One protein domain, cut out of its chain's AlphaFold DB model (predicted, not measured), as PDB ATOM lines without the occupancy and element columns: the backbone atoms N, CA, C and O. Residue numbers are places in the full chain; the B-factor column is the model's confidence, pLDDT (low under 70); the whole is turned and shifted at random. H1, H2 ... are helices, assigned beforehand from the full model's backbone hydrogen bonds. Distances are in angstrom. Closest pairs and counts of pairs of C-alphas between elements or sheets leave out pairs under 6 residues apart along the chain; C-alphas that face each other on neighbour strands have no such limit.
ATOM      1  N   GLU A 423      63.565  22.731  -4.740       76.62
ATOM      2  CA  GLU A 423      63.740  22.656  -6.197       76.62
ATOM      3  C   GLU A 423      63.498  21.237  -6.738       76.62
ATOM      4  O   GLU A 423      62.836  21.056  -7.759       76.62
ATOM      5  N   GLU A 424      64.001  20.219  -6.037       77.31
ATOM      6  CA  GLU A 424      63.865  18.817  -6.435       77.31
ATOM      7  C   GLU A 424      62.405  18.356  -6.326       77.31
ATOM      8  O   GLU A 424      61.902  17.662  -7.209       77.31
ATOM      9  N   SER A 425      61.691  18.820  -5.297       78.94
ATOM     10  CA  SER A 425      60.244  18.618  -5.161       78.94
ATOM     11  C   SER A 425      59.455  19.285  -6.293       78.94
ATOM     12  O   SER A 425      58.548  18.667  -6.844       78.94
ATOM     13  N   CYS A 426      59.820  20.510  -6.686       80.12
ATOM     14  CA  CYS A 426      59.171  21.215  -7.792       80.12
ATOM     15  C   CYS A 426      59.386  20.502  -9.140       80.12
ATOM     16  O   CYS A 426      58.439  20.362  -9.914       80.12
ATOM     17  N   ARG A 427      60.603  19.999  -9.410       81.50
ATOM     18  CA  ARG A 427      60.912  19.229 -10.632       81.50
ATOM     19  C   ARG A 427      60.144  17.905 -10.691       81.50
ATOM     20  O   ARG A 427      59.597  17.574 -11.739       81.50
ATOM     21  N   LYS A 428      60.059  17.173  -9.571       83.38
ATOM     22  CA  LYS A 428      59.267  15.933  -9.482       83.38
ATOM     23  C   LYS A 428      57.786  16.186  -9.761       83.38
ATOM     24  O   LYS A 428      57.181  15.455 -10.539       83.38
ATOM     25  N   LEU A 429      57.221  17.243  -9.174       82.81
ATOM     26  CA  LEU A 429      55.822  17.607  -9.386       82.81
ATOM     27  C   LEU A 429      55.553  17.999 -10.846       82.81
ATOM     28  O   LEU A 429      54.575  17.531 -11.419       82.81
ATOM     29  N   LEU A 430      56.432  18.795 -11.468       83.56
ATOM     30  CA  LEU A 430      56.308  19.153 -12.884       83.56
ATOM     31  C   LEU A 430      56.339  17.910 -13.787       83.56
ATOM     32  O   LEU A 430      55.510  17.800 -14.683       83.56
ATOM     33  N   SER A 431      57.244  16.958 -13.526       82.94
ATOM     34  CA  SER A 431      57.316  15.702 -14.287       82.94
ATOM     35  C   SER A 431      56.009  14.910 -14.207       82.94
ATOM     36  O   SER A 431      55.513  14.451 -15.230       82.94
ATOM     37  N   ALA A 432      55.422  14.795 -13.012       82.00
ATOM     38  CA  ALA A 432      54.150  14.099 -12.820       82.00
ATOM     39  C   ALA A 432      52.972  14.822 -13.499       82.00
ATOM     40  O   ALA A 432      52.045  14.180 -13.995       82.00
ATOM     41  N   VAL A 433      52.992  16.160 -13.528       80.62
ATOM     42  CA  VAL A 433      51.987  16.963 -14.242       80.62
ATOM     43  C   VAL A 433      52.111  16.771 -15.754       80.62
ATOM     44  O   VAL A 433      51.093  16.560 -16.404       80.62
ATOM     45  N   LEU A 434      53.328  16.787 -16.306       77.62
ATOM     46  CA  LEU A 434      53.581  16.576 -17.737       77.62
ATOM     47  C   LEU A 434      53.204  15.163 -18.197       77.62
ATOM     48  O   LEU A 434      52.604  15.009 -19.255       77.62
ATOM     49  N   GLU A 435      53.498  14.141 -17.390       78.81
ATOM     50  CA  GLU A 435      53.092  12.760 -17.674       78.81
ATOM     51  C   GLU A 435      51.564  12.639 -17.756       78.81
ATOM     52  O   GLU A 435      51.030  12.128 -18.739       78.81
ATOM     53  N   LYS A 436      50.842  13.196 -16.775       71.38
ATOM     54  CA  LYS A 436      49.370  13.223 -16.792       71.38
ATOM     55  C   LYS A 436      48.812  14.038 -17.957       71.38
ATOM     56  O   LYS A 436      47.831  13.623 -18.563       71.38
ATOM     57  N   TYR A 437      49.432  15.174 -18.270       67.06
ATOM     58  CA  TYR A 437      49.024  16.040 -19.375       67.06
ATOM     59  C   TYR A 437      49.161  15.333 -20.730       67.06
ATOM     60  O   TYR A 437      48.229  15.366 -21.526       67.06
ATOM     61  N   ASN A 438      50.270  14.625 -20.964       65.81
ATOM     62  CA  ASN A 438      50.486  13.877 -22.205       65.81
ATOM     63  C   ASN A 438      49.493  12.718 -22.369       65.81
ATOM     64  O   ASN A 438      48.919  12.559 -23.442       65.81
ATOM     65  N   VAL A 439      49.219  11.963 -21.298       61.34
ATOM     66  CA  VAL A 439      48.211  10.885 -21.313       61.34
ATOM     67  C   VAL A 439      46.804  11.430 -21.599       61.34
ATOM     68  O   VAL A 439      45.993  10.763 -22.242       61.34
ATOM     69  N   GLU A 440      46.484  12.641 -21.134       59.72
ATOM     70  CA  GLU A 440      45.197  13.286 -21.414       59.72
ATOM     71  C   GLU A 440      45.081  13.806 -22.858       59.72
ATOM     72  O   GLU A 440      43.971  13.799 -23.388       59.72
ATOM     73  N   CYS A 441      46.181  14.203 -23.512       56.22
ATOM     74  CA  CYS A 441      46.187  14.547 -24.941       56.22
ATOM     75  C   CYS A 441      46.009  13.314 -25.844       56.22
ATOM     76  O   CYS A 441      45.292  13.380 -26.831       56.22
ATOM     77  N   GLU A 442      46.600  12.166 -25.496       56.09
ATOM     78  CA  GLU A 442      46.513  10.956 -26.335       56.09
ATOM     79  C   GLU A 442      45.116  10.306 -26.349       56.09
ATOM     80  O   GLU A 442      44.759   9.618 -27.304       56.09
ATOM     81  N   ASN A 443      44.312  10.509 -25.299       56.81
ATOM     82  CA  ASN A 443      43.024   9.828 -25.124       56.81
ATOM     83  C   ASN A 443      41.797  10.639 -25.587       56.81
ATOM     84  O   ASN A 443      40.685  10.105 -25.579       56.81
ATOM     85  N   TYR A 444      41.952  11.914 -25.966       54.97
ATOM     86  CA  TYR A 444      40.832  12.811 -26.279       54.97
ATOM     87  C   TYR A 444      41.207  13.818 -27.380       54.97
ATOM     88  O   TYR A 444      42.322  14.315 -27.365       54.97
ATOM     89  N   ASP A 445      40.273  14.153 -28.286       50.75
ATOM     90  CA  ASP A 445      40.492  15.092 -29.410       50.75
ATOM     91  C   ASP A 445      41.293  16.352 -29.001       50.75
ATOM     92  O   ASP A 445      40.896  17.097 -28.091       50.75
ATOM     93  N   ASP A 446      42.403  16.583 -29.713       47.41
ATOM     94  CA  ASP A 446      43.467  17.565 -29.432       47.41
ATOM     95  C   ASP A 446      42.978  19.028 -29.329       47.41
ATOM     96  O   ASP A 446      43.599  19.872 -28.669       47.41
ATOM     97  N   ASP A 447      41.834  19.352 -29.933       44.31
ATOM     98  CA  ASP A 447      41.415  20.734 -30.205       44.31
ATOM     99  C   ASP A 447      41.028  21.568 -28.963       44.31
ATOM    100  O   ASP A 447      40.950  22.796 -29.045       44.31
ATOM    101  N   LEU A 448      40.817  20.958 -27.787       47.94
ATOM    102  CA  LEU A 448      40.409  21.683 -26.566       47.94
ATOM    103  C   LEU A 448      41.459  21.748 -25.447       47.94
ATOM    104  O   LEU A 448      41.267  22.505 -24.491       47.94
ATOM    105  N   ILE A 449      42.545  20.975 -25.523       51.03
ATOM    106  CA  ILE A 449      43.582  20.939 -24.473       51.03
ATOM    107  C   ILE A 449      44.657  22.012 -24.729       51.03
ATOM    108  O   ILE A 449      45.146  22.649 -23.790       51.03
ATOM    109  N   ILE A 450      44.912  22.323 -26.003       47.88
ATOM    110  CA  ILE A 450      46.005  23.196 -26.454       47.88
ATOM    111  C   ILE A 450      45.777  24.690 -26.124       47.88
ATOM    112  O   ILE A 450      46.741  25.442 -26.011       47.88
ATOM    113  N   TYR A 451      44.540  25.129 -25.854       47.03
ATOM    114  CA  TYR A 451      44.218  26.540 -25.545       47.03
ATOM    115  C   TYR A 451      43.894  26.826 -24.070       47.03
ATOM    116  O   TYR A 451      43.312  27.864 -23.736       47.03
ATOM    117  N   SER A 452      44.241  25.924 -23.150       61.53
ATOM    118  CA  SER A 452      44.012  26.182 -21.729       61.53
ATOM    119  C   SER A 452      45.101  27.094 -21.143       61.53
ATOM    120  O   SER A 452      46.292  26.864 -21.331       61.53
ATOM    121  N   LYS A 453      44.698  28.092 -20.336       64.75
ATOM    122  CA  LYS A 453      45.605  28.939 -19.525       64.75
ATOM    123  C   LYS A 453      46.575  28.128 -18.642       64.75
ATOM    124  O   LYS A 453      47.515  28.693 -18.099       64.75
ATOM    125  N   ASP A 454      46.310  26.835 -18.450       73.81
ATOM    126  CA  ASP A 454      47.145  25.891 -17.708       73.81
ATOM    127  C   ASP A 454      48.401  25.478 -18.486       73.81
ATOM    128  O   ASP A 454      49.465  25.378 -17.883       73.81
ATOM    129  N   SER A 455      48.310  25.328 -19.812       71.62
ATOM    130  CA  SER A 455      49.456  25.014 -20.681       71.62
ATOM    131  C   SER A 455      50.516  26.122 -20.626       71.62
ATOM    132  O   SER A 455      51.697  25.860 -20.398       71.62
ATOM    133  N   ASP A 456      50.082  27.387 -20.678       76.44
ATOM    134  CA  ASP A 456      50.964  28.554 -20.536       76.44
ATOM    135  C   ASP A 456      51.667  28.615 -19.171       76.44
ATOM    136  O   ASP A 456      52.775  29.147 -19.055       76.44
ATOM    137  N   VAL A 457      51.018  28.110 -18.115       79.69
ATOM    138  CA  VAL A 457      51.593  28.037 -16.766       79.69
ATOM    139  C   VAL A 457      52.616  26.908 -16.701       79.69
ATOM    140  O   VAL A 457      53.738  27.153 -16.267       79.69
ATOM    141  N   ILE A 458      52.286  25.712 -17.198       81.81
ATOM    142  CA  ILE A 458      53.206  24.566 -17.245       81.81
ATOM    143  C   ILE A 458      54.477  24.935 -18.023       81.81
ATOM    144  O   ILE A 458      55.575  24.812 -17.482       81.81
ATOM    145  N   LEU A 459      54.334  25.497 -19.228       81.31
ATOM    146  CA  LEU A 459      55.459  25.879 -20.086       81.31
ATOM    147  C   LEU A 459      56.327  26.982 -19.452       81.31
ATOM    148  O   LEU A 459      57.554  26.987 -19.569       81.31
ATOM    149  N   ARG A 460      55.703  27.929 -18.739       85.38
ATOM    150  CA  ARG A 460      56.421  28.977 -18.001       85.38
ATOM    151  C   ARG A 460      57.236  28.399 -16.847       85.38
ATOM    152  O   ARG A 460      58.380  28.814 -16.650       85.38
ATOM    153  N   ILE A 461      56.660  27.472 -16.087       83.00
ATOM    154  CA  ILE A 461      57.328  26.827 -14.953       83.00
ATOM    155  C   ILE A 461      58.468  25.936 -15.458       83.00
ATOM    156  O   ILE A 461      59.579  26.018 -14.936       83.00
ATOM    157  N   GLU A 462      58.250  25.181 -16.534       82.81
ATOM    158  CA  GLU A 462      59.276  24.376 -17.204       82.81
ATOM    159  C   GLU A 462      60.460  25.231 -17.676       82.81
ATOM    160  O   GLU A 462      61.619  24.919 -17.384       82.81
ATOM    161  N   LYS A 463      60.182  26.370 -18.323       82.38
ATOM    162  CA  LYS A 463      61.216  27.322 -18.755       82.38
ATOM    163  C   LYS A 463      61.982  27.928 -17.577       82.38
ATOM    164  O   LYS A 463      63.185  28.144 -17.682       82.38
ATOM    165  N   THR A 464      61.305  28.171 -16.456       80.69
ATOM    166  CA  THR A 464      61.916  28.709 -15.229       80.69
ATOM    167  C   THR A 464      62.832  27.682 -14.553       80.69
ATOM    168  O   THR A 464      63.896  28.044 -14.064       80.69
ATOM    169  N   LEU A 465      62.460  26.398 -14.566       77.31
ATOM    170  CA  LEU A 465      63.266  25.303 -14.004       77.31
ATOM    171  C   LEU A 465      64.417  24.853 -14.920       77.31
ATOM    172  O   LEU A 465      65.369  24.222 -14.450       77.31
ATOM    173  N   SER A 466      64.331  25.181 -16.211       76.19
ATOM    174  CA  SER A 466      65.357  24.894 -17.223       76.19
ATOM    175  C   SER A 466      66.360  26.038 -17.420       76.19
ATOM    176  O   SER A 466      67.372  25.849 -18.093       76.19
ATOM    177  N   ALA A 467      66.101  27.222 -16.855       71.00
ATOM    178  CA  ALA A 467      67.017  28.356 -16.929       71.00
ATOM    179  C   ALA A 467      68.267  28.126 -16.046       71.00
ATOM    180  O   ALA A 467      68.148  27.548 -14.961       71.00
ATOM    181  N   PRO A 468      69.465  28.583 -16.464       62.41
ATOM    182  CA  PRO A 468      70.640  28.593 -15.595       62.41
ATOM    183  C   PRO A 468      70.358  29.441 -14.341       62.41
ATOM    184  O   PRO A 468      69.606  30.412 -14.439       62.41
ATOM    185  N   PRO A 469      70.944  29.120 -13.172       58.16
ATOM    186  CA  PRO A 469      70.743  29.910 -11.962       58.16
ATOM    187  C   PRO A 469      71.359  31.302 -12.148       58.16
ATOM    188  O   PRO A 469      72.567  31.480 -12.005       58.16
ATOM    189  N   ASP A 470      70.531  32.280 -12.504       54.09
ATOM    190  CA  ASP A 470      70.950  33.671 -12.653       54.09
ATOM    191  C   ASP A 470      71.056  34.324 -11.267       54.09
ATOM    192  O   ASP A 470      70.165  34.183 -10.424       54.09
ATOM    193  N   CYS A 471      72.166  35.014 -10.997       50.91
ATOM    194  CA  CYS A 471      72.577  35.372  -9.634       50.91
ATOM    195  C   CYS A 471      71.795  36.549  -9.009       50.91
ATOM    196  O   CYS A 471      72.029  36.874  -7.845       50.91
ATOM    197  N   ASP A 472      70.852  37.156  -9.737       53.47
ATOM    198  CA  ASP A 472      70.244  38.432  -9.333       53.47
ATOM    199  C   ASP A 472      68.775  38.356  -8.877       53.47
ATOM    200  O   ASP A 472      68.263  39.344  -8.346       53.47
ATOM    201  N   LYS A 473      68.079  37.207  -8.991       57.81
ATOM    202  CA  LYS A 473      66.753  37.003  -8.359       57.81
ATOM    203  C   LYS A 473      66.542  35.552  -7.899       57.81
ATOM    204  O   LYS A 473      66.481  34.667  -8.747       57.81
ATOM    205  N   PRO A 474      66.367  35.281  -6.591       62.81
ATOM    206  CA  PRO A 474      66.074  33.931  -6.118       62.81
ATOM    207  C   PRO A 474      64.690  33.468  -6.601       62.81
ATOM    208  O   PRO A 474      63.687  34.152  -6.385       62.81
ATOM    209  N   THR A 475      64.636  32.300  -7.245       73.00
ATOM    210  CA  THR A 475      63.387  31.651  -7.668       73.00
ATOM    211  C   THR A 475      62.621  31.137  -6.452       73.00
ATOM    212  O   THR A 475      63.137  30.338  -5.668       73.00
ATOM    213  N   ASP A 476      61.369  31.563  -6.306       81.06
ATOM    214  CA  ASP A 476      60.478  31.060  -5.261       81.06
ATOM    215  C   ASP A 476      59.841  29.730  -5.690       81.06
ATOM    216  O   ASP A 476      58.777  29.683  -6.308       81.06
ATOM    217  N   TYR A 477      60.521  28.629  -5.369       79.12
ATOM    218  CA  TYR A 477      60.057  27.279  -5.693       79.12
ATOM    219  C   TYR A 477      58.745  26.899  -4.997       79.12
ATOM    220  O   TYR A 477      57.998  26.091  -5.540       79.12
ATOM    221  N   ASN A 478      58.427  27.481  -3.835       78.50
ATOM    222  CA  ASN A 478      57.173  27.174  -3.143       78.50
ATOM    223  C   ASN A 478      55.981  27.744  -3.913       78.50
ATOM    224  O   ASN A 478      54.979  27.055  -4.092       78.50
ATOM    225  N   LYS A 479      56.129  28.953  -4.463       84.81
ATOM    226  CA  LYS A 479      55.116  29.553  -5.335       84.81
ATOM    227  C   LYS A 479      54.882  28.731  -6.608       84.81
ATOM    228  O   LYS A 479      53.739  28.523  -7.004       84.81
ATOM    229  N   LEU A 480      55.949  28.216  -7.227       83.38
ATOM    230  CA  LEU A 480      55.830  27.339  -8.403       83.38
ATOM    231  C   LEU A 480      55.114  26.019  -8.065       83.38
ATOM    232  O   LEU A 480      54.311  25.533  -8.860       83.38
ATOM    233  N   ILE A 481      55.366  25.459  -6.877       80.69
ATOM    234  CA  ILE A 481      54.675  24.261  -6.382       80.69
ATOM    235  C   ILE A 481      53.173  24.528  -6.205       80.69
ATOM    236  O   ILE A 481      52.363  23.718  -6.655       80.69
ATOM    237  N   GLU A 482      52.782  25.655  -5.606       83.06
ATOM    238  CA  GLU A 482      51.365  26.027  -5.448       83.06
ATOM    239  C   GLU A 482      50.657  26.219  -6.801       83.06
ATOM    240  O   GLU A 482      49.522  25.761  -6.992       83.06
ATOM    241  N   GLU A 483      51.335  26.840  -7.772       83.62
ATOM    242  CA  GLU A 483      50.818  27.000  -9.135       83.62
ATOM    243  C   GLU A 483      50.612  25.634  -9.818       83.62
ATOM    244  O   GLU A 483      49.531  25.377 -10.354       83.62
ATOM    245  N   LEU A 484      51.579  24.710  -9.722       81.12
ATOM    246  CA  LEU A 484      51.462  23.347 -10.266       81.12
ATOM    247  C   LEU A 484      50.364  22.520  -9.584       81.12
ATOM    248  O   LEU A 484      49.628  21.789 -10.253       81.12
ATOM    249  N   GLN A 485      50.205  22.641  -8.266       81.19
ATOM    250  CA  GLN A 485      49.116  21.982  -7.541       81.19
ATOM    251  C   GLN A 485      47.748  22.512  -7.981       81.19
ATOM    252  O   GLN A 485      46.802  21.738  -8.141       81.19
ATOM    253  N   THR A 486      47.643  23.819  -8.225       81.19
ATOM    254  CA  THR A 486      46.419  24.440  -8.740       81.19
ATOM    255  C   THR A 486      46.097  23.936 -10.145       81.19
ATOM    256  O   THR A 486      44.964  23.530 -10.399       81.19
ATOM    257  N   VAL A 487      47.091  23.883 -11.037       80.62
ATOM    258  CA  VAL A 487      46.948  23.303 -12.383       80.62
ATOM    259  C   VAL A 487      46.486  21.845 -12.306       80.62
ATOM    260  O   VAL A 487      45.506  21.480 -12.951       80.62
ATOM    261  N   THR A 488      47.102  21.040 -11.435       79.06
ATOM    262  CA  THR A 488      46.738  19.627 -11.229       79.06
ATOM    263  C   THR A 488      45.273  19.477 -10.815       79.06
ATOM    264  O   THR A 488      44.540  18.682 -11.402       79.06
ATOM    265  N   LYS A 489      44.812  20.272  -9.840       78.12
ATOM    266  CA  LYS A 489      43.404  20.269  -9.410       78.12
ATOM    267  C   LYS A 489      42.464  20.620 -10.563       78.12
ATOM    268  O   LYS A 489      41.424  19.982 -10.715       78.12
ATOM    269  N   ARG A 490      42.834  21.603 -11.393       77.56
ATOM    270  CA  ARG A 490      42.012  22.008 -12.540       77.56
ATOM    271  C   ARG A 490      41.931  20.936 -13.623       77.56
ATOM    272  O   ARG A 490      40.848  20.731 -14.167       77.56
ATOM    273  N   MET A 491      43.034  20.247 -13.911       75.19
ATOM    274  CA  MET A 491      43.058  19.130 -14.863       75.19
ATOM    275  C   MET A 491      42.151  17.989 -14.398       75.19
ATOM    276  O   MET A 491      41.245  17.585 -15.125       75.19
ATOM    277  N   VAL A 492      42.298  17.567 -13.140       74.94
ATOM    278  CA  VAL A 492      41.476  16.503 -12.543       74.94
ATOM    279  C   VAL A 492      39.985  16.857 -12.582       74.94
ATOM    280  O   VAL A 492      39.168  16.037 -12.998       74.94
ATOM    281  N   ALA A 493      39.616  18.091 -12.229       74.06
ATOM    282  CA  ALA A 493      38.226  18.549 -12.292       74.06
ATOM    283  C   ALA A 493      37.644  18.496 -13.719       74.06
ATOM    284  O   ALA A 493      36.505  18.068 -13.916       74.06
ATOM    285  N   ARG A 494      38.427  18.881 -14.738       74.75
ATOM    286  CA  ARG A 494      38.008  18.790 -16.148       74.75
ATOM    287  C   ARG A 494      37.857  17.347 -16.614       74.75
ATOM    288  O   ARG A 494      36.896  17.060 -17.325       74.75
ATOM    289  N   LYS A 495      38.763  16.453 -16.207       76.06
ATOM    290  CA  LYS A 495      38.669  15.021 -16.504       76.06
ATOM    291  C   LYS A 495      37.353  14.441 -15.981       76.06
ATOM    292  O   LYS A 495      36.572  13.912 -16.767       76.06
ATOM    293  N   TYR A 496      37.050  14.655 -14.700       74.44
ATOM    294  CA  TYR A 496      35.792  14.192 -14.104       74.44
ATOM    295  C   TYR A 496      34.553  14.799 -14.776       74.44
ATOM    296  O   TYR A 496      33.564  14.100 -14.996       74.44
ATOM    297  N   ALA A 497      34.593  16.081 -15.153       75.69
ATOM    298  CA  ALA A 497      33.492  16.710 -15.879       75.69
ATOM    299  C   ALA A 497      33.238  16.050 -17.250       75.69
ATOM    300  O   ALA A 497      32.081  15.870 -17.629       75.69
ATOM    301  N   ARG A 498      34.298  15.652 -17.967       74.75
ATOM    302  CA  ARG A 498      34.195  14.953 -19.260       74.75
ATOM    303  C   ARG A 498      33.687  13.523 -19.107       74.75
ATOM    304  O   ARG A 498      32.788  13.128 -19.841       74.75
ATOM    305  N   GLU A 499      34.223  12.766 -18.151       79.25
ATOM    306  CA  GLU A 499      33.744  11.411 -17.839       79.25
ATOM    307  C   GLU A 499      32.248  11.426 -17.514       79.25
ATOM    308  O   GLU A 499      31.477  10.628 -18.047       79.25
ATOM    309  N   ARG A 500      31.812  12.406 -16.719       82.75
ATOM    310  CA  ARG A 500      30.397  12.629 -16.426       82.75
ATOM    311  C   ARG A 500      29.575  12.885 -17.687       82.75
ATOM    312  O   ARG A 500      28.515  12.289 -17.835       82.75
ATOM    313  N   ASP A 501      30.036  13.744 -18.596       80.25
ATOM    314  CA  ASP A 501      29.318  14.026 -19.847       80.25
ATOM    315  C   ASP A 501      29.184  12.777 -20.736       80.25
ATOM    316  O   ASP A 501      28.144  12.582 -21.372       80.25
ATOM    317  N   VAL A 502      30.200  11.905 -20.753       82.00
ATOM    318  CA  VAL A 502      30.143  10.601 -21.435       82.00
ATOM    319  C   VAL A 502      29.113   9.685 -20.774       82.00
ATOM    320  O   VAL A 502      28.259   9.129 -21.465       82.00
ATOM    321  N   LEU A 503      29.121   9.580 -19.445       82.25
ATOM    322  CA  LEU A 503      28.159   8.760 -18.703       82.25
ATOM    323  C   LEU A 503      26.718   9.258 -18.882       82.25
ATOM    324  O   LEU A 503      25.818   8.456 -19.103       82.25
ATOM    325  N   VAL A 504      26.484  10.574 -18.880       84.00
ATOM    326  CA  VAL A 504      25.154  11.140 -19.167       84.00
ATOM    327  C   VAL A 504      24.686  10.760 -20.576       84.00
ATOM    328  O   VAL A 504      23.527  10.383 -20.746       84.00
ATOM    329  N   LYS A 505      25.567  10.811 -21.587       85.50
ATOM    330  CA  LYS A 505      25.232  10.361 -22.952       85.50
ATOM    331  C   LYS A 505      24.888   8.870 -22.991       85.50
ATOM    332  O   LYS A 505      23.884   8.506 -23.599       85.50
ATOM    333  N   ASN A 506      25.673   8.026 -22.326       82.69
ATOM    334  CA  ASN A 506      25.433   6.583 -22.273       82.69
ATOM    335  C   ASN A 506      24.112   6.251 -21.569       82.69
ATOM    336  O   ASN A 506      23.338   5.433 -22.059       82.69
ATOM    337  N   LEU A 507      23.808   6.946 -20.472       82.06
ATOM    338  CA  LEU A 507      22.553   6.787 -19.749       82.06
ATOM    339  C   LEU A 507      21.348   7.232 -20.592       82.06
ATOM    340  O   LEU A 507      20.334   6.540 -20.622       82.06
ATOM    341  N   LEU A 508      21.461   8.339 -21.334       84.25
ATOM    342  CA  LEU A 508      20.426   8.762 -22.285       84.25
ATOM    343  C   LEU A 508      20.195   7.715 -23.383       84.25
ATOM    344  O   LEU A 508      19.043   7.449 -23.716       84.25
ATOM    345  N   LEU A 509      21.259   7.106 -23.915       83.06
ATOM    346  CA  LEU A 509      21.149   6.022 -24.899       83.06
ATOM    347  C   LEU A 509      20.472   4.777 -24.311       83.06
ATOM    348  O   LEU A 509      19.659   4.156 -24.989       83.06
ATOM    349  N   ALA A 510      20.776   4.416 -23.062       78.69
ATOM    350  CA  ALA A 510      20.124   3.300 -22.376       78.69
ATOM    351  C   ALA A 510      18.620   3.560 -22.173       78.69
ATOM    352  O   ALA A 510      17.798   2.706 -22.503       78.69
ATOM    353  N   ILE A 511      18.250   4.765 -21.725       80.81
ATOM    354  CA  ILE A 511      16.845   5.185 -21.577       80.81
ATOM    355  C   ILE A 511      16.116   5.166 -22.932       80.81
ATOM    356  O   ILE A 511      14.961   4.747 -23.007       80.81
ATOM    357  N   ASP A 512      16.776   5.593 -24.013       81.31
ATOM    358  CA  ASP A 512      16.182   5.619 -25.353       81.31
ATOM    359  C   ASP A 512      15.973   4.210 -25.932       81.31
ATOM    360  O   ASP A 512      14.935   3.938 -26.525       81.31
ATOM    361  N   LYS A 513      16.891   3.265 -25.691       77.88
ATOM    362  CA  LYS A 513      16.690   1.854 -26.075       77.88
ATOM    363  C   LYS A 513      15.447   1.249 -25.417       77.88
ATOM    364  O   LYS A 513      14.724   0.489 -26.051       77.88
ATOM    365  N   ILE A 514      15.189   1.617 -24.167       69.44
ATOM    366  CA  ILE A 514      14.052   1.124 -23.386       69.44
ATOM    367  C   ILE A 514      12.723   1.703 -23.885       69.44
ATOM    368  O   ILE A 514      11.724   0.990 -23.926       69.44
ATOM    369  N   SER A 515      12.690   2.970 -24.311       70.06
ATOM    370  CA  SER A 515      11.462   3.584 -24.846       70.06
ATOM    371  C   SER A 515      10.996   2.956 -26.170       70.06
ATOM    372  O   SER A 515       9.815   3.054 -26.518       70.06
ATOM    373  N   HIS A 516      11.902   2.278 -26.880       69.38
ATOM    374  CA  HIS A 516      11.643   1.561 -28.130       69.38
ATOM    375  C   HIS A 516      11.471   0.045 -27.943       69.38
ATOM    376  O   HIS A 516      11.322  -0.670 -28.932       69.38
ATOM    377  N   PHE A 517      11.488  -0.457 -26.704       66.56
ATOM    378  CA  PHE A 517      11.238  -1.867 -26.417       66.56
ATOM    379  C   PHE A 517       9.735  -2.176 -26.548       66.56
ATOM    380  O   PHE A 517       8.904  -1.471 -25.970       66.56
ATOM    381  N   GLU A 518       9.390  -3.212 -27.314       62.78
ATOM    382  CA  GLU A 518       8.017  -3.700 -27.504       62.78
ATOM    383  C   GLU A 518       7.862  -5.051 -26.797       62.78
ATOM    384  O   GLU A 518       8.661  -5.964 -27.009       62.78
ATOM    385  N   SER A 519       6.854  -5.172 -25.936       64.56
ATOM    386  CA  SER A 519       6.515  -6.394 -25.208       64.56
ATOM    387  C   SER A 519       5.155  -6.931 -25.648       64.56
ATOM    388  O   SER A 519       4.286  -6.197 -26.116       64.56
ATOM    389  N   ASP A 520       4.920  -8.224 -25.419       64.06
ATOM    390  CA  ASP A 520       3.649  -8.884 -25.757       64.06
ATOM    391  C   ASP A 520       2.450  -8.381 -24.918       64.06
ATOM    392  O   ASP A 520       1.313  -8.822 -25.110       64.06
ATOM    393  N   ILE A 521       2.680  -7.457 -23.973       68.00
ATOM    394  CA  ILE A 521       1.675  -6.908 -23.060       68.00
ATOM    395  C   ILE A 521       1.552  -5.388 -23.296       68.00
ATOM    396  O   ILE A 521       2.311  -4.607 -22.720       68.00
ATOM    397  N   PRO A 522       0.528  -4.913 -24.037       65.69
ATOM    398  CA  PRO A 522       0.384  -3.497 -24.416       65.69
ATOM    399  C   PRO A 522       0.331  -2.504 -23.240       65.69
ATOM    400  O   PRO A 522       0.667  -1.328 -23.380       65.69
ATOM    401  N   PHE A 523      -0.114  -2.966 -22.067       64.69
ATOM    402  CA  PHE A 523      -0.133  -2.168 -20.840       64.69
ATOM    403  C   PHE A 523       1.282  -1.884 -20.308       64.69
ATOM    404  O   PHE A 523       1.560  -0.765 -19.877       64.69
ATOM    405  N   VAL A 524       2.176  -2.874 -20.384       62.84
ATOM    406  CA  VAL A 524       3.573  -2.769 -19.938       62.84
ATOM    407  C   VAL A 524       4.356  -1.844 -20.867       62.84
ATOM    408  O   VAL A 524       5.098  -0.989 -20.390       62.84
ATOM    409  N   ASP A 525       4.098  -1.907 -22.174       65.00
ATOM    410  CA  ASP A 525       4.714  -1.012 -23.162       65.00
ATOM    411  C   ASP A 525       4.395   0.456 -22.910       65.00
ATOM    412  O   ASP A 525       5.282   1.313 -22.941       65.00
ATOM    413  N   LYS A 526       3.123   0.762 -22.641       72.56
ATOM    414  CA  LYS A 526       2.702   2.131 -22.337       72.56
ATOM    415  C   LYS A 526       3.368   2.637 -21.055       72.56
ATOM    416  O   LYS A 526       3.880   3.753 -21.030       72.56
ATOM    417  N   GLN A 527       3.411   1.800 -20.020       69.75
ATOM    418  CA  GLN A 527       4.013   2.147 -18.736       69.75
ATOM    419  C   GLN A 527       5.533   2.373 -18.838       69.75
ATOM    420  O   GLN A 527       6.049   3.327 -18.253       69.75
ATOM    421  N   ASN A 528       6.239   1.549 -19.614       68.06
ATOM    422  CA  ASN A 528       7.679   1.691 -19.847       68.06
ATOM    423  C   ASN A 528       8.004   2.956 -20.650       68.06
ATOM    424  O   ASN A 528       8.941   3.676 -20.305       68.06
ATOM    425  N   LYS A 529       7.198   3.276 -21.671       75.75
ATOM    426  CA  LYS A 529       7.342   4.504 -22.469       75.75
ATOM    427  C   LYS A 529       7.139   5.762 -21.627       75.75
ATOM    428  O   LYS A 529       7.961   6.675 -21.700       75.75
ATOM    429  N   ASP A 530       6.104   5.787 -20.787       76.62
ATOM    430  CA  ASP A 530       5.818   6.925 -19.905       76.62
ATOM    431  C   ASP A 530       6.948   7.144 -18.886       76.62
ATOM    432  O   ASP A 530       7.379   8.276 -18.653       76.62
ATOM    433  N   ALA A 531       7.484   6.069 -18.310       71.31
ATOM    434  CA  ALA A 531       8.546   6.167 -17.319       71.31
ATOM    435  C   ALA A 531       9.933   6.458 -17.930       71.31
ATOM    436  O   ALA A 531      10.715   7.192 -17.323       71.31
ATOM    437  N   ALA A 532      10.225   5.983 -19.145       75.19
ATOM    438  CA  ALA A 532      11.422   6.371 -19.894       75.19
ATOM    439  C   ALA A 532      11.380   7.854 -20.310       75.19
ATOM    440  O   ALA A 532      12.380   8.566 -20.175       75.19
ATOM    441  N   LEU A 533      10.213   8.345 -20.753       80.31
ATOM    442  CA  LEU A 533      10.011   9.760 -21.074       80.31
ATOM    443  C   LEU A 533      10.200  10.629 -19.838       80.31
ATOM    444  O   LEU A 533      10.944  11.608 -19.897       80.31
ATOM    445  N   GLN A 534       9.605  10.215 -18.712       78.00
ATOM    446  CA  GLN A 534       9.886  10.830 -17.431       78.00
ATOM    447  C   GLN A 534      11.391  10.834 -17.229       78.00
ATOM    448  O   GLN A 534      11.925  11.936 -17.283       78.00
ATOM    449  N   ALA A 535      12.064   9.681 -17.061       77.06
ATOM    450  CA  ALA A 535      13.507   9.509 -16.788       77.06
ATOM    451  C   ALA A 535      14.402  10.497 -17.562       77.06
ATOM    452  O   ALA A 535      15.208  11.214 -16.957       77.06
ATOM    453  N   LYS A 536      14.167  10.609 -18.871       82.75
ATOM    454  CA  LYS A 536      14.852  11.526 -19.787       82.75
ATOM    455  C   LYS A 536      14.734  13.000 -19.373       82.75
ATOM    456  O   LYS A 536      15.750  13.690 -19.317       82.75
ATOM    457  N   ASP A 537      13.541  13.471 -19.012       81.88
ATOM    458  CA  ASP A 537      13.296  14.878 -18.661       81.88
ATOM    459  C   ASP A 537      14.049  15.340 -17.401       81.88
ATOM    460  O   ASP A 537      14.608  16.437 -17.378       81.88
ATOM    461  N   TRP A 538      14.135  14.513 -16.353       83.50
ATOM    462  CA  TRP A 538      14.926  14.851 -15.152       83.50
ATOM    463  C   TRP A 538      16.409  14.830 -15.439       83.50
ATOM    464  O   TRP A 538      17.103  15.714 -14.959       83.50
ATOM    465  N   LEU A 539      16.901  13.863 -16.221       82.12
ATOM    466  CA  LEU A 539      18.326  13.801 -16.527       82.12
ATOM    467  C   LEU A 539      18.748  15.042 -17.319       82.12
ATOM    468  O   LEU A 539      19.764  15.656 -17.004       82.12
ATOM    469  N   LEU A 540      17.917  15.481 -18.270       83.25
ATOM    470  CA  LEU A 540      18.103  16.751 -18.973       83.25
ATOM    471  C   LEU A 540      18.015  17.954 -18.023       83.25
ATOM    472  O   LEU A 540      18.795  18.899 -18.162       83.25
ATOM    473  N   ASN A 541      17.117  17.934 -17.033       82.88
ATOM    474  CA  ASN A 541      17.024  19.010 -16.049       82.88
ATOM    475  C   ASN A 541      18.255  19.080 -15.134       82.88
ATOM    476  O   ASN A 541      18.861  20.142 -15.011       82.88
ATOM    477  N   LYS A 542      18.697  17.944 -14.587       80.38
ATOM    478  CA  LYS A 542      19.921  17.832 -13.785       80.38
ATOM    479  C   LYS A 542      21.170  18.170 -14.585       80.38
ATOM    480  O   LYS A 542      22.080  18.789 -14.051       80.38
ATOM    481  N   GLN A 543      21.203  17.859 -15.879       80.94
ATOM    482  CA  GLN A 543      22.285  18.299 -16.753       80.94
ATOM    483  C   GLN A 543      22.291  19.828 -16.935       80.94
ATOM    484  O   GLN A 543      23.366  20.426 -16.997       80.94
ATOM    485  N   ARG A 544      21.123  20.486 -17.000       81.44
ATOM    486  CA  ARG A 544      21.038  21.959 -17.021       81.44
ATOM    487  C   ARG A 544      21.486  22.576 -15.696       81.44
ATOM    488  O   ARG A 544      22.283  23.507 -15.730       81.44
ATOM    489  N   GLU A 545      21.045  22.027 -14.564       79.94
ATOM    490  CA  GLU A 545      21.511  22.427 -13.226       79.94
ATOM    491  C   GLU A 545      23.035  22.268 -13.120       79.94
ATOM    492  O   GLU A 545      23.745  23.208 -12.778       79.94
ATOM    493  N   GLN A 546      23.573  21.125 -13.545       78.56
ATOM    494  CA  GLN A 546      25.010  20.860 -13.528       78.56
ATOM    495  C   GLN A 546      25.820  21.822 -14.411       78.56
ATOM    496  O   GLN A 546      26.951  22.150 -14.056       78.56
ATOM    497  N   LYS A 547      25.271  22.284 -15.544       75.12
ATOM    498  CA  LYS A 547      25.907  23.297 -16.409       75.12
ATOM    499  C   LYS A 547      25.915  24.700 -15.794       75.12
ATOM    500  O   LYS A 547      26.673  25.544 -16.264       75.12
ATOM    501  N   SER A 548      25.081  24.950 -14.784       70.88
ATOM    502  CA  SER A 548      25.053  26.215 -14.039       70.88
ATOM    503  C   SER A 548      26.018  26.253 -12.847       70.88
ATOM    504  O   SER A 548      26.262  27.329 -12.308       70.88
ATOM    505  N   VAL A 549      26.599  25.106 -12.477       69.94
ATOM    506  CA  VAL A 549      27.557  24.952 -11.372       69.94
ATOM    507  C   VAL A 549      28.988  24.945 -11.911       69.94
ATOM    508  O   VAL A 549      29.267  24.377 -12.971       69.94
ATOM    509  N   SER A 550      29.912  25.578 -11.184       70.56
ATOM    510  CA  SER A 550      31.331  25.569 -11.541       70.56
ATOM    511  C   SER A 550      31.881  24.140 -11.537       70.56
ATOM    512  O   SER A 550      31.573  23.346 -10.655       70.56
ATOM    513  N   ILE A 551      32.775  23.796 -12.470       65.81
ATOM    514  CA  ILE A 551      33.441  22.475 -12.475       65.81
ATOM    515  C   ILE A 551      34.336  22.237 -11.244       65.81
ATOM    516  O   ILE A 551      34.847  21.134 -11.071       65.81
ATOM    517  N   TYR A 552      34.560  23.273 -10.433       59.28
ATOM    518  CA  TYR A 552      35.348  23.233  -9.200       59.28
ATOM    519  C   TYR A 552      34.483  23.170  -7.931       59.28
ATOM    520  O   TYR A 552      35.031  23.162  -6.833       59.28
ATOM    521  N   GLU A 553      33.160  23.170  -8.083       61.78
ATOM    522  CA  GLU A 553      32.177  23.037  -7.008       61.78
ATOM    523  C   GLU A 553      31.561  21.632  -7.034       61.78
ATOM    524  O   GLU A 553      31.736  20.878  -7.999       61.78
ATOM    525  N   ASP A 554      30.858  21.263  -5.962       60.41
ATOM    526  CA  ASP A 554      30.275  19.931  -5.830       60.41
ATOM    527  C   ASP A 554      29.332  19.599  -6.991       60.41
ATOM    528  O   ASP A 554      28.430  20.354  -7.365       60.41
ATOM    529  N   ALA A 555      29.557  18.429  -7.586       65.31
ATOM    530  CA  ALA A 555      28.791  17.987  -8.734       65.31
ATOM    531  C   ALA A 555      27.372  17.568  -8.316       65.31
ATOM    532  O   ALA A 555      27.192  16.606  -7.569       65.31
ATOM    533  N   VAL A 556      26.371  18.235  -8.896       69.81
ATOM    534  CA  VAL A 556      24.949  17.853  -8.869       69.81
ATOM    535  C   VAL A 556      24.746  16.429  -9.408       69.81
ATOM    536  O   VAL A 556      23.867  15.705  -8.952       69.81
ATOM    537  N   LEU A 557      25.578  16.006 -10.367       73.25
ATOM    538  CA  LEU A 557      25.605  14.650 -10.920       73.25
ATOM    539  C   LEU A 557      26.971  13.997 -10.670       73.25
ATOM    540  O   LEU A 557      27.977  14.396 -11.262       73.25
ATOM    541  N   LYS A 558      27.008  12.961  -9.824       79.69
ATOM    542  CA  LYS A 558      28.229  12.189  -9.529       79.69
ATOM    543  C   LYS A 558      28.436  11.068 -10.557       79.69
ATOM    544  O   LYS A 558      27.488  10.355 -10.881       79.69
ATOM    545  N   CYS A 559      29.676  10.863 -11.017       75.31
ATOM    546  CA  CYS A 559      30.013   9.800 -11.979       75.31
ATOM    547  C   CYS A 559      29.626   8.403 -11.473       75.31
ATOM    548  O   CYS A 559      29.066   7.616 -12.225       75.31
ATOM    549  N   THR A 560      29.845   8.119 -10.186       77.94
ATOM    550  CA  THR A 560      29.493   6.831  -9.562       77.94
ATOM    551  C   THR A 560      27.990   6.562  -9.567       77.94
ATOM    552  O   THR A 560      27.561   5.441  -9.821       77.94
ATOM    553  N   ALA A 561      27.174   7.593  -9.336       77.06
ATOM    554  CA  ALA A 561      25.722   7.472  -9.394       77.06
ATOM    555  C   ALA A 561      25.247   7.180 -10.826       77.06
ATOM    556  O   ALA A 561      24.426   6.289 -11.024       77.06
ATOM    557  N   LEU A 562      25.803   7.883 -11.820       77.50
ATOM    558  CA  LEU A 562      25.480   7.663 -13.233       77.50
ATOM    559  C   LEU A 562      25.885   6.262 -13.710       77.50
ATOM    560  O   LEU A 562      25.094   5.601 -14.375       77.50
ATOM    561  N   ASP A 563      27.079   5.794 -13.343       75.44
ATOM    562  CA  ASP A 563      27.572   4.459 -13.706       75.44
ATOM    563  C   ASP A 563      26.719   3.341 -13.082       75.44
ATOM    564  O   ASP A 563      26.308   2.404 -13.766       75.44
ATOM    565  N   ASN A 564      26.339   3.491 -11.809       75.81
ATOM    566  CA  ASN A 564      25.419   2.567 -11.141       75.81
ATOM    567  C   ASN A 564      24.043   2.526 -11.819       75.81
ATOM    568  O   ASN A 564      23.424   1.466 -11.899       75.81
ATOM    569  N   TRP A 565      23.553   3.666 -12.313       74.44
ATOM    570  CA  TRP A 565      22.283   3.728 -13.036       74.44
ATOM    571  C   TRP A 565      22.368   3.044 -14.401       74.44
ATOM    572  O   TRP A 565      21.454   2.303 -14.754       74.44
ATOM    573  N   ILE A 566      23.466   3.232 -15.142       75.75
ATOM    574  CA  ILE A 566      23.700   2.540 -16.420       75.75
ATOM    575  C   ILE A 566      23.728   1.025 -16.198       75.75
ATOM    576  O   ILE A 566      22.976   0.306 -16.849       75.75
ATOM    577  N   LYS A 567      24.511   0.548 -15.223       74.88
ATOM    578  CA  LYS A 567      24.618  -0.884 -14.899       74.88
ATOM    579  C   LYS A 567      23.275  -1.504 -14.527       74.88
ATOM    580  O   LYS A 567      22.960  -2.591 -14.995       74.88
ATOM    581  N   ARG A 568      22.459  -0.806 -13.728       69.38
ATOM    582  CA  ARG A 568      21.103  -1.265 -13.384       69.38
ATOM    583  C   ARG A 568      20.207  -1.390 -14.615       69.38
ATOM    584  O   ARG A 568      19.500  -2.379 -14.739       69.38
ATOM    585  N   LEU A 569      20.262  -0.431 -15.540       66.38
ATOM    586  CA  LEU A 569      19.482  -0.491 -16.783       66.38
ATOM    587  C   LEU A 569      19.964  -1.578 -17.753       66.38
ATOM    588  O   LEU A 569      19.165  -2.096 -18.529       66.38
ATOM    589  N   GLU A 570      21.253  -1.918 -17.733       66.50
ATOM    590  CA  GLU A 570      21.807  -3.009 -18.542       66.50
ATOM    591  C   GLU A 570      21.475  -4.396 -17.971       66.50
ATOM    592  O   GLU A 570      21.254  -5.325 -18.751       66.50
ATOM    593  N   LEU A 571      21.410  -4.531 -16.638       63.53
ATOM    594  CA  LEU A 571      21.071  -5.781 -15.946       63.53
ATOM    595  C   LEU A 571      19.562  -6.079 -15.988       63.53
ATOM    596  O   LEU A 571      19.159  -7.200 -16.291       63.53
ATOM    597  N   ASP A 572      18.734  -5.065 -15.725       58.53
ATOM    598  CA  ASP A 572      17.284  -5.200 -15.574       58.53
ATOM    599  C   ASP A 572      16.551  -4.706 -16.822       58.53
ATOM    600  O   ASP A 572      15.844  -3.703 -16.777       58.53
ATOM    601  N   GLN A 573      16.632  -5.426 -17.945       56.34
ATOM    602  CA  GLN A 573      15.821  -5.150 -19.152       56.34
ATOM    603  C   GLN A 573      14.291  -5.335 -18.936       56.34
ATOM    604  O   GLN A 573      13.560  -5.714 -19.847       56.34
ATOM    605  N   THR A 574      13.783  -5.109 -17.723       55.53
ATOM    606  CA  THR A 574      12.408  -5.319 -17.280       55.53
ATOM    607  C   THR A 574      11.856  -4.087 -16.546       55.53
ATOM    608  O   THR A 574      12.575  -3.206 -16.075       55.53
ATOM    609  N   THR A 575      10.527  -4.036 -16.448       52.69
ATOM    610  CA  THR A 575       9.661  -2.976 -15.889       52.69
ATOM    611  C   THR A 575      10.070  -2.456 -14.491       52.69
ATOM    612  O   THR A 575       9.645  -1.375 -14.073       52.69
ATOM    613  N   GLU A 576      10.885  -3.205 -13.747       53.50
ATOM    614  CA  GLU A 576      11.255  -2.956 -12.347       53.50
ATOM    615  C   GLU A 576      12.429  -1.967 -12.197       53.50
ATOM    616  O   GLU A 576      12.351  -1.035 -11.389       53.50
ATOM    617  N   GLY A 577      13.442  -2.044 -13.072       54.97
ATOM    618  CA  GLY A 577      14.544  -1.072 -13.116       54.97
ATOM    619  C   GLY A 577      14.059   0.350 -13.432       54.97
ATOM    620  O   GLY A 577      14.510   1.330 -12.833       54.97
ATOM    621  N   ILE A 578      13.041   0.460 -14.289       54.78
ATOM    622  CA  ILE A 578      12.388   1.719 -14.681       54.78
ATOM    623  C   ILE A 578      11.521   2.295 -13.542       54.78
ATOM    624  O   ILE A 578      11.469   3.515 -13.336       54.78
ATOM    625  N   ARG A 579      10.861   1.432 -12.754       54.75
ATOM    626  CA  ARG A 579      10.139   1.846 -11.540       54.75
ATOM    627  C   ARG A 579      11.084   2.462 -10.518       54.75
ATOM    628  O   ARG A 579      10.760   3.523  -9.992       54.75
ATOM    629  N   SER A 580      12.271   1.884 -10.323       54.41
ATOM    630  CA  SER A 580      13.280   2.455  -9.419       54.41
ATOM    631  C   SER A 580      13.706   3.871  -9.839       54.41
ATOM    632  O   SER A 580      13.882   4.742  -8.996       54.41
ATOM    633  N   LEU A 581      13.767   4.136 -11.147       51.88
ATOM    634  CA  LEU A 581      14.184   5.413 -11.737       51.88
ATOM    635  C   LEU A 581      13.100   6.503 -11.673       51.88
ATOM    636  O   LEU A 581      13.399   7.675 -11.446       51.88
ATOM    637  N   SER A 582      11.833   6.125 -11.856       50.94
ATOM    638  CA  SER A 582      10.690   7.040 -11.687       50.94
ATOM    639  C   SER A 582      10.366   7.302 -10.211       50.94
ATOM    640  O   SER A 582       9.977   8.417  -9.873       50.94
ATOM    641  N   GLN A 583      10.593   6.332  -9.316       50.78
ATOM    642  CA  GLN A 583      10.411   6.490  -7.866       50.78
ATOM    643  C   GLN A 583      11.588   7.200  -7.183       50.78
ATOM    644  O   GLN A 583      11.364   7.967  -6.248       50.78
ATOM    645  N   ALA A 584      12.816   7.063  -7.699       50.91
ATOM    646  CA  ALA A 584      13.976   7.829  -7.231       50.91
ATOM    647  C   ALA A 584      13.825   9.354  -7.420       50.91
ATOM    648  O   ALA A 584      14.631  10.119  -6.901       50.91
ATOM    649  N   ARG A 585      12.779   9.829  -8.116       50.69
ATOM    650  CA  ARG A 585      12.473  11.262  -8.290       50.69
ATOM    651  C   ARG A 585      11.844  11.974  -7.108       50.69
ATOM    652  O   ARG A 585      11.628  13.177  -7.211       50.69
TER     653      ARG A 585
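Overview. This is residues 423 to 585 of the 588 residues of an uncharacterized protein of Aegilops tauschii subsp. strangulata (UniProt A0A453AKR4). A long rod is built on one long helix, H3, as its spine: H1 and H2 pack on its first part, and H4 and H5 pack on its later part, where H6 joins them by packing on H4. The link residues 467 to 474 stick out at one end, and the H3 to H4 turn lies at the other. The printed part has 163 residues, with six named helices in the order H1 to H6 and no named strand, and its class is all helix. It is only just extended, close to loose, with a radius of gyration of the C-alphas of 23.1 A and spans of 83 by 26 by 24 A.

Arrangement. H3, residues 477 to 515, is the hub, touching four other helices. With residues 477 to 488 alone it touches H1, residues 423 to 442, the same way at a shallow tilt of 23 degrees; the closest C-alphas, of Cys 426 and Ile 481, are 5.6 A apart. H2, residues 453 to 466, forms a hairpin with H3, opposite ways at a shallow tilt of 34.8 degrees, only just short of steep; the closest C-alphas are those of Asp 454 and Val 487, 5.9 A. H1 and H2, also a hairpin, only just touch, with 3 pairs of C-alphas within 8 A, the closest being those of Arg 427 and Leu 465, 7.3 A. With residues 504 to 515 alone H3 touches H4, residues 522 to 548, in a hairpin at a shallow tilt of 19 degrees; the closest C-alphas, of Ser 515 and Lys 529, are 4.8 A apart. H5, residues 559 to 571, touches H3 at 24 degrees, the same way, closest at the C-alphas of Arg 500 and Cys 559, 5.3 A. H6, residues 575 to 585, touches H4, closest at the C-alphas of Ala 531 and Ser 582, 6.1 A, and touches H5 only at the corner. H1 and H2 are apart from H4, H5 and H6. The six helices are an up and down bundle, each running against the one before it. In H1, H3 and H5 every O i to N i+4 pair is within hydrogen-bond range; in H2 it is 9 of 10, in H4 22 of 23, in H6 6 of 7.

Along the chain. H3 is 57.4 A long, from C-alpha 477 at (60.057, 27.279, -5.693) to C-alpha 515 at (11.462, 3.584, -24.846). H4 measures 40.0 A, H1 29.0 A, H2 20.3 A, H5 18.4 A and H6 16.4 A, ending at C-alpha 585, (12.473, 11.262, -8.290).

Size, cuts and confidence. The C-alphas of Cys 471 and Ile 521, the two farthest apart, are 83.6 A apart. The printed part has no cut; the link from H5 to H6 is tight and the other four are short. The mean pLDDT of the printed part is 71.4, with 62 residues under 70, among them residues 437 to 453 and 568 to 585.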